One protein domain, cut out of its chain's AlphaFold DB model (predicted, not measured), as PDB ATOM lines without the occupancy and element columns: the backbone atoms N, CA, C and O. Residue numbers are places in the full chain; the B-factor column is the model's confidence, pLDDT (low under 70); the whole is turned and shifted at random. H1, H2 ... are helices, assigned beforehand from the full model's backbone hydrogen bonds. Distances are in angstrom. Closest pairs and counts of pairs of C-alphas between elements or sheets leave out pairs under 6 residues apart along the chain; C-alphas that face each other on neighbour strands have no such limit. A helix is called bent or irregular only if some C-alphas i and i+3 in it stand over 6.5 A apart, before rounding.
ATOM      1  N   TRP A  80      36.618 -25.444  -6.730       91.00
ATOM      2  CA  TRP A  80      36.067 -24.087  -6.731       91.00
ATOM      3  C   TRP A  80      37.063 -23.120  -6.085       91.00
ATOM      4  O   TRP A  80      36.801 -22.581  -5.006       91.00
ATOM      5  N   SER A  81      38.247 -22.966  -6.674       89.25
ATOM      6  CA  SER A  81      39.336 -22.189  -6.071       89.25
ATOM      7  C   SER A  81      39.004 -20.706  -5.955       89.25
ATOM      8  O   SER A  81      39.396 -20.071  -4.982       89.25
ATOM      9  N   THR A  82      38.182 -20.154  -6.838       84.56
ATOM     10  CA  THR A  82      37.738 -18.759  -6.723       84.56
ATOM     11  C   THR A  82      36.836 -18.530  -5.504       84.56
ATOM     12  O   THR A  82      36.857 -17.465  -4.877       84.56
ATOM     13  N   VAL A  83      36.096 -19.567  -5.100       83.50
ATOM     14  CA  VAL A  83      35.201 -19.547  -3.937       83.50
ATOM     15  C   VAL A  83      35.938 -19.895  -2.651       83.50
ATOM     16  O   VAL A  83      35.736 -19.236  -1.632       83.50
ATOM     17  N   TYR A  84      36.775 -20.929  -2.666       85.12
ATOM     18  CA  TYR A  84      37.415 -21.430  -1.452       85.12
ATOM     19  C   TYR A  84      38.822 -20.892  -1.248       85.12
ATOM     20  O   TYR A  84      39.208 -20.730  -0.100       85.12
ATOM     21  N   GLY A  85      39.547 -20.554  -2.304       86.25
ATOM     22  CA  GLY A  85      40.955 -20.159  -2.298       86.25
ATOM     23  C   GLY A  85      41.803 -21.179  -3.044       86.25
ATOM     24  O   GLY A  85      41.404 -22.336  -3.180       86.25
ATOM     25  N   ALA A  86      42.975 -20.758  -3.507       88.00
ATOM     26  CA  ALA A  86      43.919 -21.624  -4.192       88.00
ATOM     27  C   ALA A  86      44.456 -22.714  -3.253       88.00
ATOM     28  O   ALA A  86      44.734 -22.474  -2.070       88.00
ATOM     29  N   ILE A  87      44.628 -23.918  -3.791       86.94
ATOM     30  CA  ILE A  87      45.181 -25.065  -3.050       86.94
ATOM     31  C   ILE A  87      46.361 -25.729  -3.768       86.94
ATOM     32  O   ILE A  87      47.211 -26.330  -3.114       86.94
ATOM     33  N   LEU A  88      46.439 -25.571  -5.089       85.44
ATOM     34  CA  LEU A  88      47.525 -25.992  -5.979       85.44
ATOM     35  C   LEU A  88      48.470 -24.828  -6.336       85.44
ATOM     36  O   LEU A  88      49.470 -25.054  -7.017       85.44
ATOM     37  N   GLY A  89      48.158 -23.602  -5.896       83.31
ATOM     38  CA  GLY A  89      48.833 -22.371  -6.335       83.31
ATOM     39  C   GLY A  89      48.287 -21.819  -7.658       83.31
ATOM     40  O   GLY A  89      48.973 -21.081  -8.357       83.31
ATOM     41  N   GLU A  90      47.078 -22.229  -8.028       87.31
ATOM     42  CA  GLU A  90      46.309 -21.764  -9.176       87.31
ATOM     43  C   GLU A  90      45.720 -20.360  -8.970       87.31
ATOM     44  O   GLU A  90      45.439 -19.947  -7.847       87.31
ATOM     45  N   ASP A  91      45.462 -19.652 -10.070       84.94
ATOM     46  CA  ASP A  91      44.847 -18.314 -10.076       84.94
ATOM     47  C   ASP A  91      43.308 -18.352 -10.196       84.94
ATOM     48  O   ASP A  91      42.646 -17.318 -10.195       84.94
ATOM     49  N   GLY A  92      42.730 -19.553 -10.294       87.50
ATOM     50  CA  GLY A  92      41.289 -19.774 -10.406       87.50
ATOM     51  C   GLY A  92      40.694 -19.604 -11.796       87.50
ATOM     52  O   GLY A  92      39.496 -19.807 -11.957       87.50
ATOM     53  N   ARG A  93      41.503 -19.316 -12.818       87.75
ATOM     54  CA  ARG A  93      41.013 -19.148 -14.195       87.75
ATOM     55  C   ARG A  93      40.313 -20.378 -14.758       87.75
ATOM     56  O   ARG A  93      39.407 -20.258 -15.569       87.75
ATOM     57  N   TYR A  94      40.785 -21.555 -14.374       92.62
ATOM     58  CA  TYR A  94      40.277 -22.833 -14.865       92.62
ATOM     59  C   TYR A  94      39.439 -23.546 -13.815       92.62
ATOM     60  O   TYR A  94      39.291 -24.759 -13.885       92.62
ATOM     61  N   ASP A  95      38.964 -22.836 -12.796       92.81
ATOM     62  CA  ASP A  95      38.282 -23.473 -11.684       92.81
ATOM     63  C   ASP A  95      36.921 -24.071 -12.097       92.81
ATOM     64  O   ASP A  95      36.455 -23.952 -13.238       92.81
ATOM     65  N   ALA A  96      36.266 -24.758 -11.167       94.06
ATOM     66  CA  ALA A  96      34.976 -25.382 -11.433       94.06
ATOM     67  C   ALA A  96      33.865 -24.381 -11.801       94.06
ATOM     68  O   ALA A  96      32.954 -24.754 -12.544       94.06
ATOM     69  N   PHE A  97      33.914 -23.137 -11.309       90.88
ATOM     70  CA  PHE A  97      32.947 -22.111 -11.699       90.88
ATOM     71  C   PHE A  97      33.162 -21.717 -13.159       90.88
ATOM     72  O   PHE A  97      32.226 -21.809 -13.953       90.88
ATOM     73  N   GLU A  98      34.394 -21.366 -13.530       90.56
ATOM     74  CA  GLU A  98      34.728 -20.977 -14.904       90.56
ATOM     75  C   GLU A  98      34.465 -22.119 -15.891       90.56
ATOM     76  O   GLU A  98      33.934 -21.910 -16.980       90.56
ATOM     77  N   THR A  99      34.700 -23.362 -15.471       95.88
ATOM     78  CA  THR A  99      34.361 -24.553 -16.261       95.88
ATOM     79  C   THR A  99      32.864 -24.647 -16.554       95.88
ATOM     80  O   THR A  99      32.467 -24.931 -17.685       95.88
ATOM     81  N   VAL A 100      32.006 -24.372 -15.565       95.62
ATOM     82  CA  VAL A 100      30.553 -24.310 -15.784       95.62
ATOM     83  C   VAL A 100      30.205 -23.184 -16.755       95.62
ATOM     84  O   VAL A 100      29.398 -23.399 -17.662       95.62
ATOM     85  N   MET A 101      30.806 -22.005 -16.590       93.62
ATOM     86  CA  MET A 101      30.530 -20.847 -17.441       93.62
ATOM     87  C   MET A 101      30.918 -21.101 -18.901       93.62
ATOM     88  O   MET A 101      30.112 -20.832 -19.793       93.62
ATOM     89  N   GLU A 102      32.077 -21.705 -19.148       95.31
ATOM     90  CA  GLU A 102      32.533 -22.059 -20.492       95.31
ATOM     91  C   GLU A 102      31.663 -23.144 -21.140       95.31
ATOM     92  O   GLU A 102      31.269 -23.011 -22.300       95.31
ATOM     93  N   ILE A 103      31.247 -24.170 -20.389       97.00
ATOM     94  CA  ILE A 103      30.295 -25.173 -20.898       97.00
ATOM     95  C   ILE A 103      28.968 -24.509 -21.297       97.00
ATOM     96  O   ILE A 103      28.389 -24.829 -22.339       97.00
ATOM     97  N   LEU A 104      28.467 -23.572 -20.487       96.62
ATOM     98  CA  LEU A 104      27.240 -22.833 -20.794       96.62
ATOM     99  C   LEU A 104      27.409 -21.904 -22.005       96.62
ATOM    100  O   LEU A 104      26.481 -21.803 -22.811       96.62
ATOM    101  N   ARG A 105      28.577 -21.269 -22.166       96.62
ATOM    102  CA  ARG A 105      28.913 -20.443 -23.335       96.62
ATOM    103  C   ARG A 105      28.843 -21.268 -24.619       96.62
ATOM    104  O   ARG A 105      28.093 -20.909 -25.523       96.62
ATOM    105  N   VAL A 106      29.518 -22.417 -24.663       97.19
ATOM    106  CA  VAL A 106      29.502 -23.307 -25.837       97.19
ATOM    107  C   VAL A 106      28.098 -23.838 -26.118       97.19
ATOM    108  O   VAL A 106      27.674 -23.866 -27.270       97.19
ATOM    109  N   ARG A 107      27.326 -24.204 -25.085       97.31
ATOM    110  CA  ARG A 107      25.923 -24.636 -25.244       97.31
ATOM    111  C   ARG A 107      25.037 -23.564 -25.868       97.31
ATOM    112  O   ARG A 107      24.155 -23.889 -26.660       97.31
ATOM    113  N   ARG A 108      25.250 -22.303 -25.488       97.00
ATOM    114  CA  ARG A 108      24.546 -21.153 -26.060       97.00
ATOM    115  C   ARG A 108      24.940 -20.942 -27.523       97.00
ATOM    116  O   ARG A 108      24.059 -20.703 -28.344       97.00
ATOM    117  N   ASP A 109      26.230 -21.036 -27.834       97.19
ATOM    118  CA  ASP A 109      26.775 -20.717 -29.161       97.19
ATOM    119  C   ASP A 109      26.578 -21.868 -30.175       97.19
ATOM    120  O   ASP A 109      26.439 -21.629 -31.375       97.19
ATOM    121  N   HIS A 110      26.475 -23.114 -29.695       97.06
ATOM    122  CA  HIS A 110      26.268 -24.329 -30.491       97.06
ATOM    123  C   HIS A 110      25.030 -25.122 -30.025       97.06
ATOM    124  O   HIS A 110      25.150 -26.249 -29.525       97.06
ATOM    125  N   PRO A 111      23.812 -24.575 -30.189       96.12
ATOM    126  CA  PRO A 111      22.593 -25.239 -29.738       96.12
ATOM    127  C   PRO A 111      22.401 -26.590 -30.444       96.12
ATOM    128  O   PRO A 111      22.464 -26.689 -31.668       96.12
ATOM    129  N   GLY A 112      22.153 -27.645 -29.665       94.81
ATOM    130  CA  GLY A 112      21.935 -29.006 -30.173       94.81
ATOM    131  C   GLY A 112      23.207 -29.816 -30.451       94.81
ATOM    132  O   GLY A 112      23.096 -31.004 -30.758       94.81
ATOM    133  N   ALA A 113      24.400 -29.228 -30.309       97.50
ATOM    134  CA  ALA A 113      25.645 -29.990 -30.324       97.50
ATOM    135  C   ALA A 113      25.716 -30.937 -29.118       97.50
ATOM    136  O   ALA A 113      25.278 -30.600 -28.010       97.50
ATOM    137  N   LYS A 114      26.291 -32.124 -29.327       97.81
ATOM    138  CA  LYS A 114      26.518 -33.072 -28.239       97.81
ATOM    139  C   LYS A 114      27.729 -32.636 -27.403       97.81
ATOM    140  O   LYS A 114      28.692 -32.139 -27.987       97.81
ATOM    141  N   PRO A 115      27.715 -32.828 -26.073       96.69
ATOM    142  CA  PRO A 115      28.830 -32.467 -25.197       96.69
ATOM    143  C   PRO A 115      30.203 -32.989 -25.642       96.69
ATOM    144  O   PRO A 115      31.184 -32.250 -25.609       96.69
ATOM    145  N   GLU A 116      30.274 -34.227 -26.137       96.44
ATOM    146  CA  GLU A 116      31.507 -34.836 -26.654       96.44
ATOM    147  C   GLU A 116      32.106 -34.109 -27.874       96.44
ATOM    148  O   GLU A 116      33.286 -34.271 -28.179       96.44
ATOM    149  N   ASP A 117      31.315 -33.284 -28.566       97.50
ATOM    150  CA  ASP A 117      31.747 -32.531 -29.741       97.50
ATOM    151  C   ASP A 117      32.231 -31.108 -29.412       97.50
ATOM    152  O   ASP A 117      32.791 -30.447 -30.289       97.50
ATOM    153  N   TYR A 118      32.050 -30.618 -28.180       97.75
ATOM    154  CA  TYR A 118      32.297 -29.211 -27.825       97.75
ATOM    155  C   TYR A 118      33.728 -28.759 -28.123       97.75
ATOM    156  O   TYR A 118      33.916 -27.794 -28.859       97.75
ATOM    157  N   ALA A 119      34.741 -29.503 -27.671       96.00
ATOM    158  CA  ALA A 119      36.148 -29.192 -27.951       96.00
ATOM    159  C   ALA A 119      36.504 -29.248 -29.454       96.00
ATOM    160  O   ALA A 119      37.433 -28.593 -29.932       96.00
ATOM    161  N   ARG A 120      35.767 -30.027 -30.252       96.81
ATOM    162  CA  ARG A 120      35.979 -30.065 -31.704       96.81
ATOM    163  C   ARG A 120      35.382 -28.835 -32.389       96.81
ATOM    164  O   ARG A 120      35.968 -28.357 -33.360       96.81
ATOM    165  N   LEU A 121      34.226 -28.378 -31.914       97.19
ATOM    166  CA  LEU A 121      33.436 -27.294 -32.501       97.19
ATOM    167  C   LEU A 121      33.908 -25.899 -32.068       97.19
ATOM    168  O   LEU A 121      33.865 -24.983 -32.884       97.19
ATOM    169  N   ASP A 122      34.404 -25.758 -30.839       97.19
ATOM    170  CA  ASP A 122      34.848 -24.491 -30.256       97.19
ATOM    171  C   ASP A 122      36.320 -24.593 -29.811       97.19
ATOM    172  O   ASP A 122      36.680 -25.334 -28.893       97.19
ATOM    173  N   LYS A 123      37.201 -23.856 -30.502       95.88
ATOM    174  CA  LYS A 123      38.650 -23.874 -30.239       95.88
ATOM    175  C   LYS A 123      39.048 -23.129 -28.973       95.88
ATOM    176  O   LYS A 123      40.074 -23.469 -28.388       95.88
ATOM    177  N   GLU A 124      38.268 -22.134 -28.564       94.69
ATOM    178  CA  GLU A 124      38.516 -21.413 -27.318       94.69
ATOM    179  C   GLU A 124      38.189 -22.317 -26.128       94.69
ATOM    180  O   GLU A 124      38.985 -22.415 -25.198       94.69
ATOM    181  N   PHE A 125      37.099 -23.080 -26.226       96.19
ATOM    182  CA  PHE A 125      36.725 -24.098 -25.253       96.19
ATOM    183  C   PHE A 125      37.753 -25.229 -25.166       96.19
ATOM    184  O   PHE A 125      38.148 -25.620 -24.072       96.19
ATOM    185  N   ASP A 126      38.236 -25.740 -26.304       96.88
ATOM    186  CA  ASP A 126      39.290 -26.765 -26.318       96.88
ATOM    187  C   ASP A 126      40.566 -26.283 -25.617       96.88
ATOM    188  O   ASP A 126      41.132 -26.995 -24.786       96.88
ATOM    189  N   ALA A 127      40.993 -25.049 -25.905       95.88
ATOM    190  CA  ALA A 127      42.132 -24.434 -25.233       95.88
ATOM    191  C   ALA A 127      41.867 -24.237 -23.730       95.88
ATOM    192  O   ALA A 127      42.759 -24.483 -22.918       95.88
ATOM    193  N   PHE A 128      40.649 -23.843 -23.344       95.88
ATOM    194  CA  PHE A 128      40.234 -23.708 -21.946       95.88
ATOM    195  C   PHE A 128      40.320 -25.033 -21.190       95.88
ATOM    196  O   PHE A 128      41.016 -25.101 -20.180       95.88
ATOM    197  N   MET A 129      39.726 -26.106 -21.719       96.50
ATOM    198  CA  MET A 129      39.739 -27.443 -21.104       96.50
ATOM    199  C   MET A 129      41.137 -28.091 -21.069       96.50
ATOM    200  O   MET A 129      41.348 -29.131 -20.440       96.50
ATOM    201  N   LYS A 130      42.107 -27.507 -21.781       95.94
ATOM    202  CA  LYS A 130      43.527 -27.889 -21.775       95.94
ATOM    203  C   LYS A 130      44.399 -26.976 -20.918       95.94
ATOM    204  O   LYS A 130      45.593 -27.243 -20.797       95.94
ATOM    205  N   CYS A 131      43.824 -25.939 -20.314       94.81
ATOM    206  CA  CYS A 131      44.546 -24.888 -19.607       94.81
ATOM    207  C   CYS A 131      45.580 -24.150 -20.484       94.81
ATOM    208  O   CYS A 131      46.599 -23.663 -19.995       94.81
ATOM    209  N   GLU A 132      45.309 -24.055 -21.787       93.56
ATOM    210  CA  GLU A 132      46.170 -23.459 -22.820       93.56
ATOM    211  C   GLU A 132      45.694 -22.055 -23.244       93.56
ATOM    212  O   GLU A 132      46.196 -21.479 -24.211       93.56
ATOM    213  N   THR A 133      44.721 -21.474 -22.532       87.38
ATOM    214  CA  THR A 133      44.224 -20.124 -22.841       87.38
ATOM    215  C   THR A 133      45.266 -19.054 -22.551       87.38
ATOM    216  O   THR A 133      46.164 -19.213 -21.715       87.38
ATOM    217  N   LYS A 134      45.135 -17.923 -23.250       76.81
ATOM    218  CA  LYS A 134      46.009 -16.768 -23.041       76.81
ATOM    219  C   LYS A 134      45.939 -16.296 -21.578       76.81
ATOM    220  O   LYS A 134      44.884 -16.398 -20.953       76.81
ATOM    221  N   PRO A 135      47.042 -15.749 -21.034       69.81
ATOM    222  CA  PRO A 135      47.033 -15.068 -19.744       69.81
ATOM    223  C   PRO A 135      45.921 -14.022 -19.660       69.81
ATOM    224  O   PRO A 135      45.712 -13.273 -20.619       69.81
ATOM    225  N   LEU A 136      45.247 -13.942 -18.509       65.75
ATOM    226  CA  LEU A 136      44.382 -12.803 -18.207       65.75
ATOM    227  C   LEU A 136      45.221 -11.521 -18.276       65.75
ATOM    228  O   LEU A 136      46.372 -11.506 -17.839       65.75
ATOM    229  N   GLN A 137      44.645 -10.442 -18.811       66.06
ATOM    230  CA  GLN A 137      45.334  -9.146 -18.888       66.06
ATOM    231  C   GLN A 137      45.652  -8.584 -17.495       66.06
ATOM    232  O   GLN A 137      46.596  -7.815 -17.327       66.06
ATOM    233  N   SER A 138      44.866  -8.956 -16.485       66.75
ATOM    234  CA  SER A 138      45.075  -8.592 -15.082       66.75
ATOM    235  C   SER A 138      44.674  -9.770 -14.189       66.75
ATOM    236  O   SER A 138      43.574  -9.762 -13.633       66.75
ATOM    237  N   PRO A 139      45.528 -10.810 -14.085       68.69
ATOM    238  CA  PRO A 139      45.243 -11.964 -13.246       68.69
ATOM    239  C   PRO A 139      45.077 -11.511 -11.794       68.69
ATOM    240  O   PRO A 139      45.799 -10.632 -11.316       68.69
ATOM    241  N   ARG A 140      44.095 -12.085 -11.103       73.75
ATOM    242  CA  ARG A 140      43.850 -11.813  -9.688       73.75
ATOM    243  C   ARG A 140      44.435 -12.950  -8.870       73.75
ATOM    244  O   ARG A 140      44.061 -14.099  -9.070       73.75
ATOM    245  N   ASP A 141      45.307 -12.613  -7.929       76.19
ATOM    246  CA  ASP A 141      45.832 -13.600  -6.994       76.19
ATOM    247  C   ASP A 141      44.738 -13.990  -5.998       76.19
ATOM    248  O   ASP A 141      44.163 -13.145  -5.302       76.19
ATOM    249  N   LEU A 142      44.446 -15.285  -5.926       83.25
ATOM    250  CA  LEU A 142      43.568 -15.836  -4.905       83.25
ATOM    251  C   LEU A 142      44.311 -15.937  -3.574       83.25
ATOM    252  O   LEU A 142      45.526 -16.137  -3.526       83.25
ATOM    253  N   CYS A 143      43.568 -15.869  -2.465       84.31
ATOM    254  CA  CYS A 143      44.146 -16.321  -1.208       84.31
ATOM    255  C   CYS A 143      44.441 -17.825  -1.292       84.31
ATOM    256  O   CYS A 143      43.714 -18.570  -1.948       84.31
ATOM    257  N   THR A 144      45.476 -18.279  -0.594       83.75
ATOM    258  CA  THR A 144      45.924 -19.672  -0.594       83.75
ATOM    259  C   THR A 144      45.667 -20.350   0.753       83.75
ATOM    260  O   THR A 144      45.816 -19.736   1.817       83.75
ATOM    261  N   HIS A 145      45.275 -21.626   0.729       82.19
ATOM    262  CA  HIS A 145      45.205 -22.474   1.933       82.19
ATOM    263  C   HIS A 145      46.483 -23.263   2.186       82.19
ATOM    264  O   HIS A 145      46.646 -23.846   3.260       82.19
ATOM    265  N   THR A 146      47.384 -23.317   1.206       78.81
ATOM    266  CA  THR A 146      48.616 -24.084   1.326       78.81
ATOM    267  C   THR A 146      49.734 -23.243   1.935       78.81
ATOM    268  O   THR A 146      49.942 -22.077   1.599       78.81
ATOM    269  N   THR A 147      50.498 -23.852   2.839       78.12
ATOM    270  CA  THR A 147      51.708 -23.246   3.415       78.12
ATOM    271  C   THR A 147      52.921 -23.366   2.492       78.12
ATOM    272  O   THR A 147      53.962 -22.769   2.769       78.12
ATOM    273  N   PHE A 148      52.806 -24.130   1.400       77.38
ATOM    274  CA  PHE A 148      53.856 -24.256   0.388       77.38
ATOM    275  C   PHE A 148      53.957 -23.020  -0.506       77.38
ATOM    276  O   PHE A 148      55.032 -22.735  -1.033       77.38
ATOM    277  N   ASP A 149      52.871 -22.261  -0.626       74.88
ATOM    278  CA  ASP A 149      52.866 -20.984  -1.319       74.88
ATOM    279  C   ASP A 149      53.394 -19.879  -0.390       74.88
ATOM    280  O   ASP A 149      52.663 -19.227   0.357       74.88
ATOM    281  N   LYS A 150      54.723 -19.728  -0.397       71.25
ATOM    282  CA  LYS A 150      55.452 -18.785   0.466       71.25
ATOM    283  C   LYS A 150      55.273 -17.319   0.056       71.25
ATOM    284  O   LYS A 150      55.611 -16.447   0.853       71.25
ATOM    285  N   GLY A 151      54.802 -17.055  -1.165       74.44
ATOM    286  CA  GLY A 151      54.542 -15.706  -1.677       74.44
ATOM    287  C   GLY A 151      53.074 -15.287  -1.565       74.44
ATOM    288  O   GLY A 151      52.791 -14.090  -1.542       74.44
ATOM    289  N   GLY A 152      52.158 -16.253  -1.470       75.56
ATOM    290  CA  GLY A 152      50.720 -16.021  -1.492       75.56
ATOM    291  C   GLY A 152      50.105 -15.511  -0.187       75.56
ATOM    292  O   GLY A 152      50.546 -15.793   0.934       75.56
ATOM    293  N   PHE A 153      49.007 -14.771  -0.339       83.12
ATOM    294  CA  PHE A 153      48.187 -14.282   0.764       83.12
ATOM    295  C   PHE A 153      47.358 -15.421   1.378       83.12
ATOM    296  O   PHE A 153      46.530 -16.031   0.717       83.12
ATOM    297  N   GLN A 154      47.552 -15.722   2.661       85.62
ATOM    298  CA  GLN A 154      46.918 -16.880   3.304       85.62
ATOM    299  C   GLN A 154      45.424 -16.650   3.598       85.62
ATOM    300  O   GLN A 154      45.073 -15.675   4.262       85.62
ATOM    301  N   CYS A 155      44.546 -17.593   3.233       80.69
ATOM    302  CA  CYS A 155      43.092 -17.468   3.436       80.69
ATOM    303  C   CYS A 155      42.660 -17.383   4.910       80.69
ATOM    304  O   CYS A 155      41.576 -16.897   5.220       80.69
ATOM    305  N   LYS A 156      43.496 -17.817   5.859       79.31
ATOM    306  CA  LYS A 156      43.239 -17.615   7.300       79.31
ATOM    307  C   LYS A 156      43.301 -16.141   7.730       79.31
ATOM    308  O   LYS A 156      42.844 -15.807   8.815       79.31
ATOM    309  N   ASN A 157      43.893 -15.279   6.900       79.50
ATOM    310  CA  ASN A 157      44.049 -13.852   7.167       79.50
ATOM    311  C   ASN A 157      42.881 -13.015   6.610       79.50
ATOM    312  O   ASN A 157      42.891 -11.793   6.779       79.50
ATOM    313  N   CYS A 158      41.884 -13.627   5.951       77.94
ATOM    314  CA  CYS A 158      40.687 -12.914   5.499       77.94
ATOM    315  C   CYS A 158      39.968 -12.279   6.700       77.94
ATOM    316  O   CYS A 158      39.785 -12.920   7.740       77.94
ATOM    317  N   ARG A 159      39.518 -11.021   6.574       67.75
ATOM    318  CA  ARG A 159      38.771 -10.340   7.646       67.75
ATOM    319  C   ARG A 159      37.452 -11.077   7.907       67.75
ATOM    320  O   ARG A 159      36.502 -10.968   7.142       67.75
ATOM    321  N   HIS A 160      37.403 -11.828   9.004       59.88
ATOM    322  CA  HIS A 160      36.244 -12.615   9.413       59.88
ATOM    323  C   HIS A 160      34.962 -11.773   9.540       59.88
ATOM    324  O   HIS A 160      34.859 -10.920  10.424       59.88
ATOM    325  N   VAL A 161      33.925 -12.117   8.769       52.97
ATOM    326  CA  VAL A 161      32.546 -11.923   9.229       52.97
ATOM    327  C   VAL A 161      32.301 -13.016  10.262       52.97
ATOM    328  O   VAL A 161      32.280 -14.206   9.947       52.97
ATOM    329  N   ARG A 162      32.215 -12.617  11.531       50.06
ATOM    330  CA  ARG A 162      31.900 -13.509  12.650       50.06
ATOM    331  C   ARG A 162      30.696 -14.395  12.280       50.06
ATOM    332  O   ARG A 162      29.608 -13.880  12.066       50.06
ATOM    333  N   GLN A 163      30.909 -15.715  12.301       52.53
ATOM    334  CA  GLN A 163      29.888 -16.773  12.399       52.53
ATOM    335  C   GLN A 163      29.185 -17.313  11.132       52.53
ATOM    336  O   GLN A 163      28.006 -17.649  11.224       52.53
ATOM    337  N   ARG A 164      29.864 -17.565  10.001       51.38
ATOM    338  CA  ARG A 164      29.431 -18.645   9.073       51.38
ATOM    339  C   ARG A 164      30.545 -19.105   8.127       51.38
ATOM    340  O   ARG A 164      31.423 -18.335   7.770       51.38
ATOM    341  N   LEU A 165      30.480 -20.388   7.766       55.69
ATOM    342  CA  LEU A 165      31.497 -21.239   7.124       55.69
ATOM    343  C   LEU A 165      32.022 -20.796   5.739       55.69
ATOM    344  O   LEU A 165      32.861 -21.494   5.182       55.69
ATOM    345  N   LEU A 166      31.547 -19.684   5.170       57.41
ATOM    346  CA  LEU A 166      31.877 -19.256   3.808       57.41
ATOM    347  C   LEU A 166      31.975 -17.728   3.719       57.41
ATOM    348  O   LEU A 166      31.116 -17.018   4.247       57.41
ATOM    349  N   TYR A 167      33.003 -17.237   3.021       62.84
ATOM    350  CA  TYR A 167      33.136 -15.828   2.664       62.84
ATOM    351  C   TYR A 167      32.031 -15.467   1.666       62.84
ATOM    352  O   TYR A 167      31.901 -16.152   0.646       62.84
ATOM    353  N   PRO A 168      31.208 -14.435   1.919       55.34
ATOM    354  CA  PRO A 168      30.307 -13.960   0.887       55.34
ATOM    355  C   PRO A 168      31.167 -13.481  -0.296       55.34
ATOM    356  O   PRO A 168      32.137 -12.754  -0.105       55.34
ATOM    357  N   GLY A 169      30.875 -13.991  -1.494       60.91
ATOM    358  CA  GLY A 169      31.702 -13.771  -2.686       60.91
ATOM    359  C   GLY A 169      33.017 -14.569  -2.742       60.91
ATOM    360  O   GLY A 169      33.786 -14.385  -3.671       60.91
ATOM    361  N   GLY A 170      33.261 -15.490  -1.805       76.69
ATOM    362  CA  GLY A 170      34.380 -16.431  -1.873       76.69
ATOM    363  C   GLY A 170      35.755 -15.849  -1.533       76.69
ATOM    364  O   GLY A 170      35.890 -14.717  -1.071       76.69
ATOM    365  N   ALA A 171      36.793 -16.653  -1.745       80.62
ATOM    366  CA  ALA A 171      38.188 -16.290  -1.527       80.62
ATOM    367  C   ALA A 171      38.651 -15.122  -2.402       80.62
ATOM    368  O   ALA A 171      39.506 -14.352  -1.967       80.62
ATOM    369  N   ILE A 172      38.052 -14.927  -3.578       82.00
ATOM    370  CA  ILE A 172      38.305 -13.739  -4.402       82.00
ATOM    371  C   ILE A 172      37.916 -12.424  -3.698       82.00
ATOM    372  O   ILE A 172      38.538 -11.387  -3.919       82.00
ATOM    373  N   CYS A 173      36.951 -12.462  -2.775       81.19
ATOM    374  CA  CYS A 173      36.548 -11.320  -1.950       81.19
ATOM    375  C   CYS A 173      37.299 -11.224  -0.613       81.19
ATOM    376  O   CYS A 173      36.992 -10.360   0.204       81.19
ATOM    377  N   CYS A 174      38.279 -12.095  -0.350       78.88
ATOM    378  CA  CYS A 174      38.935 -12.222   0.957       78.88
ATOM    379  C   CYS A 174      39.525 -10.900   1.502       78.88
ATOM    380  O   CYS A 174      39.555 -10.688   2.720       78.88
ATOM    381  N   ALA A 175      39.972 -10.007   0.613       74.94
ATOM    382  CA  ALA A 175      40.550  -8.706   0.955       74.94
ATOM    383  C   ALA A 175      39.568  -7.520   0.839       74.94
ATOM    384  O   ALA A 175      39.941  -6.399   1.182       74.94
ATOM    385  N   GLU A 176      38.328  -7.740   0.387       79.56
ATOM    386  CA  GLU A 176      37.357  -6.678   0.110       79.56
ATOM    387  C   GLU A 176      36.118  -6.804   1.022       79.56
ATOM    388  O   GLU A 176      35.309  -7.719   0.864       79.56
ATOM    389  N   PRO A 177      35.930  -5.893   1.996       71.94
ATOM    390  CA  PRO A 177      34.782  -5.940   2.900       71.94
ATOM    391  C   PRO A 177      33.444  -5.580   2.233       71.94
ATOM    392  O   PRO A 177      32.392  -5.857   2.812       71.94
ATOM    393  N   ASN A 178      33.447  -4.940   1.059       76.75
ATOM    394  CA  ASN A 178      32.240  -4.596   0.315       76.75
ATOM    395  C   ASN A 178      32.034  -5.539  -0.879       76.75
ATOM    396  O   ASN A 178      32.693  -5.406  -1.904       76.75
ATOM    397  N   LEU A 179      31.021  -6.405  -0.795       72.81
ATOM    398  CA  LEU A 179      30.680  -7.360  -1.857       72.81
ATOM    399  C   LEU A 179      30.474  -6.733  -3.238       72.81
ATOM    400  O   LEU A 179      30.796  -7.353  -4.244       72.81
ATOM    401  N   ALA A 180      29.960  -5.504  -3.305       78.62
ATOM    402  CA  ALA A 180      29.750  -4.816  -4.577       78.62
ATOM    403  C   ALA A 180      31.065  -4.401  -5.259       78.62
ATOM    404  O   ALA A 180      31.064  -4.084  -6.445       78.62
ATOM    405  N   LYS A 181      32.171  -4.374  -4.509       79.25
ATOM    406  CA  LYS A 181      33.523  -4.086  -4.998       79.25
ATOM    407  C   LYS A 181      34.354  -5.347  -5.205       79.25
ATOM    408  O   LYS A 181      35.516  -5.240  -5.591       79.25
ATOM    409  N   CYS A 182      33.779  -6.520  -4.937       77.56
ATOM    410  CA  CYS A 182      34.456  -7.766  -5.222       77.56
ATOM    411  C   CYS A 182      34.851  -7.825  -6.699       77.56
ATOM    412  O   CYS A 182      34.023  -7.502  -7.558       77.56
ATOM    413  N   PRO A 183      36.084  -8.251  -7.003       72.69
ATOM    414  CA  PRO A 183      36.491  -8.446  -8.380       72.69
ATOM    415  C   PRO A 183      35.583  -9.488  -9.039       72.69
ATOM    416  O   PRO A 183      35.284 -10.521  -8.438       72.69
ATOM    417  N   ARG A 184      35.160  -9.226 -10.278       67.75
ATOM    418  CA  ARG A 184      34.586 -10.266 -11.136       67.75
ATOM    419  C   ARG A 184      35.725 -11.021 -11.813       67.75
ATOM    420  O   ARG A 184      36.741 -10.420 -12.143       67.75
ATOM    421  N   LEU A 185      35.557 -12.327 -11.993       61.50
ATOM    422  CA  LEU A 185      36.557 -13.188 -12.637       61.50
ATOM    423  C   LEU A 185      36.607 -13.016 -14.159       61.50
ATOM    424  O   LEU A 185      37.628 -13.298 -14.775       61.50
ATOM    425  N   TRP A 186      35.507 -12.540 -14.743       58.22
ATOM    426  CA  TRP A 186      35.263 -12.515 -16.186       58.22
ATOM    427  C   TRP A 186      35.224 -11.099 -16.793       58.22
ATOM    428  O   TRP A 186      34.768 -10.939 -17.926       58.22
ATOM    429  N   GLU A 187      35.629 -10.069 -16.040       50.19
ATOM    430  CA  GLU A 187      35.831  -8.695 -16.547       50.19
ATOM    431  C   GLU A 187      37.316  -8.439 -16.828       50.19
ATOM    432  O   GLU A 187      37.611  -7.885 -17.910       50.19
TER     433      GLU A 187
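This is residues 80 to 187 of the 187 residues of the protein "Hypothetical protein" of Chlamydomonas leiostraca (UniProt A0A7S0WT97). The model has little regular structure: three helices, H2, H3 and H4, cluster at one end, and loops lie around short H1 toward the other. The 108 printed residues hold four named helices, H1 to H4 in order, with 32 residues, all helix, and no named strand. The whole is only just loose, close to compact, with a radius of gyration of the C-alphas of 15.9 A, and elongated, spanning 47 by 28 by 24 A.

H1 is residues 81 to 84, from C-alpha 81 at (39.336, -22.189, -6.071). H2, residues 96 to 109, is 20.1 A long. H3 is residues 115 to 121, irregular, with C-alphas 116 and 119 7.4 A apart. H4, residues 123 to 129, ends at (39.739, -27.443, -21.104).

H2 and H4 touch, closest at the C-alphas of Glu 102 and Phe 125, 6.7 A, at a shallow tilt of 23 degrees, opposite ways. H3 and H4 touch only at the corner, closest at the C-alphas of Ala 119 and Asp 126, 4.3 A. H1 is close to H2 but not clearly touching, 7.6 A between the C-alphas of Ser 81 and Ala 96. Every O i to N i+4 pair is within hydrogen-bond range in H2 and H4; H3 has 1 of 3, beside 3 of 4 O i to N i+3 pairs.

The printed part has no cut; H1 to H2 is a long link. Residues 135 to 139, 159 to 169 and 184 to 187 are under 70 in pLDDT.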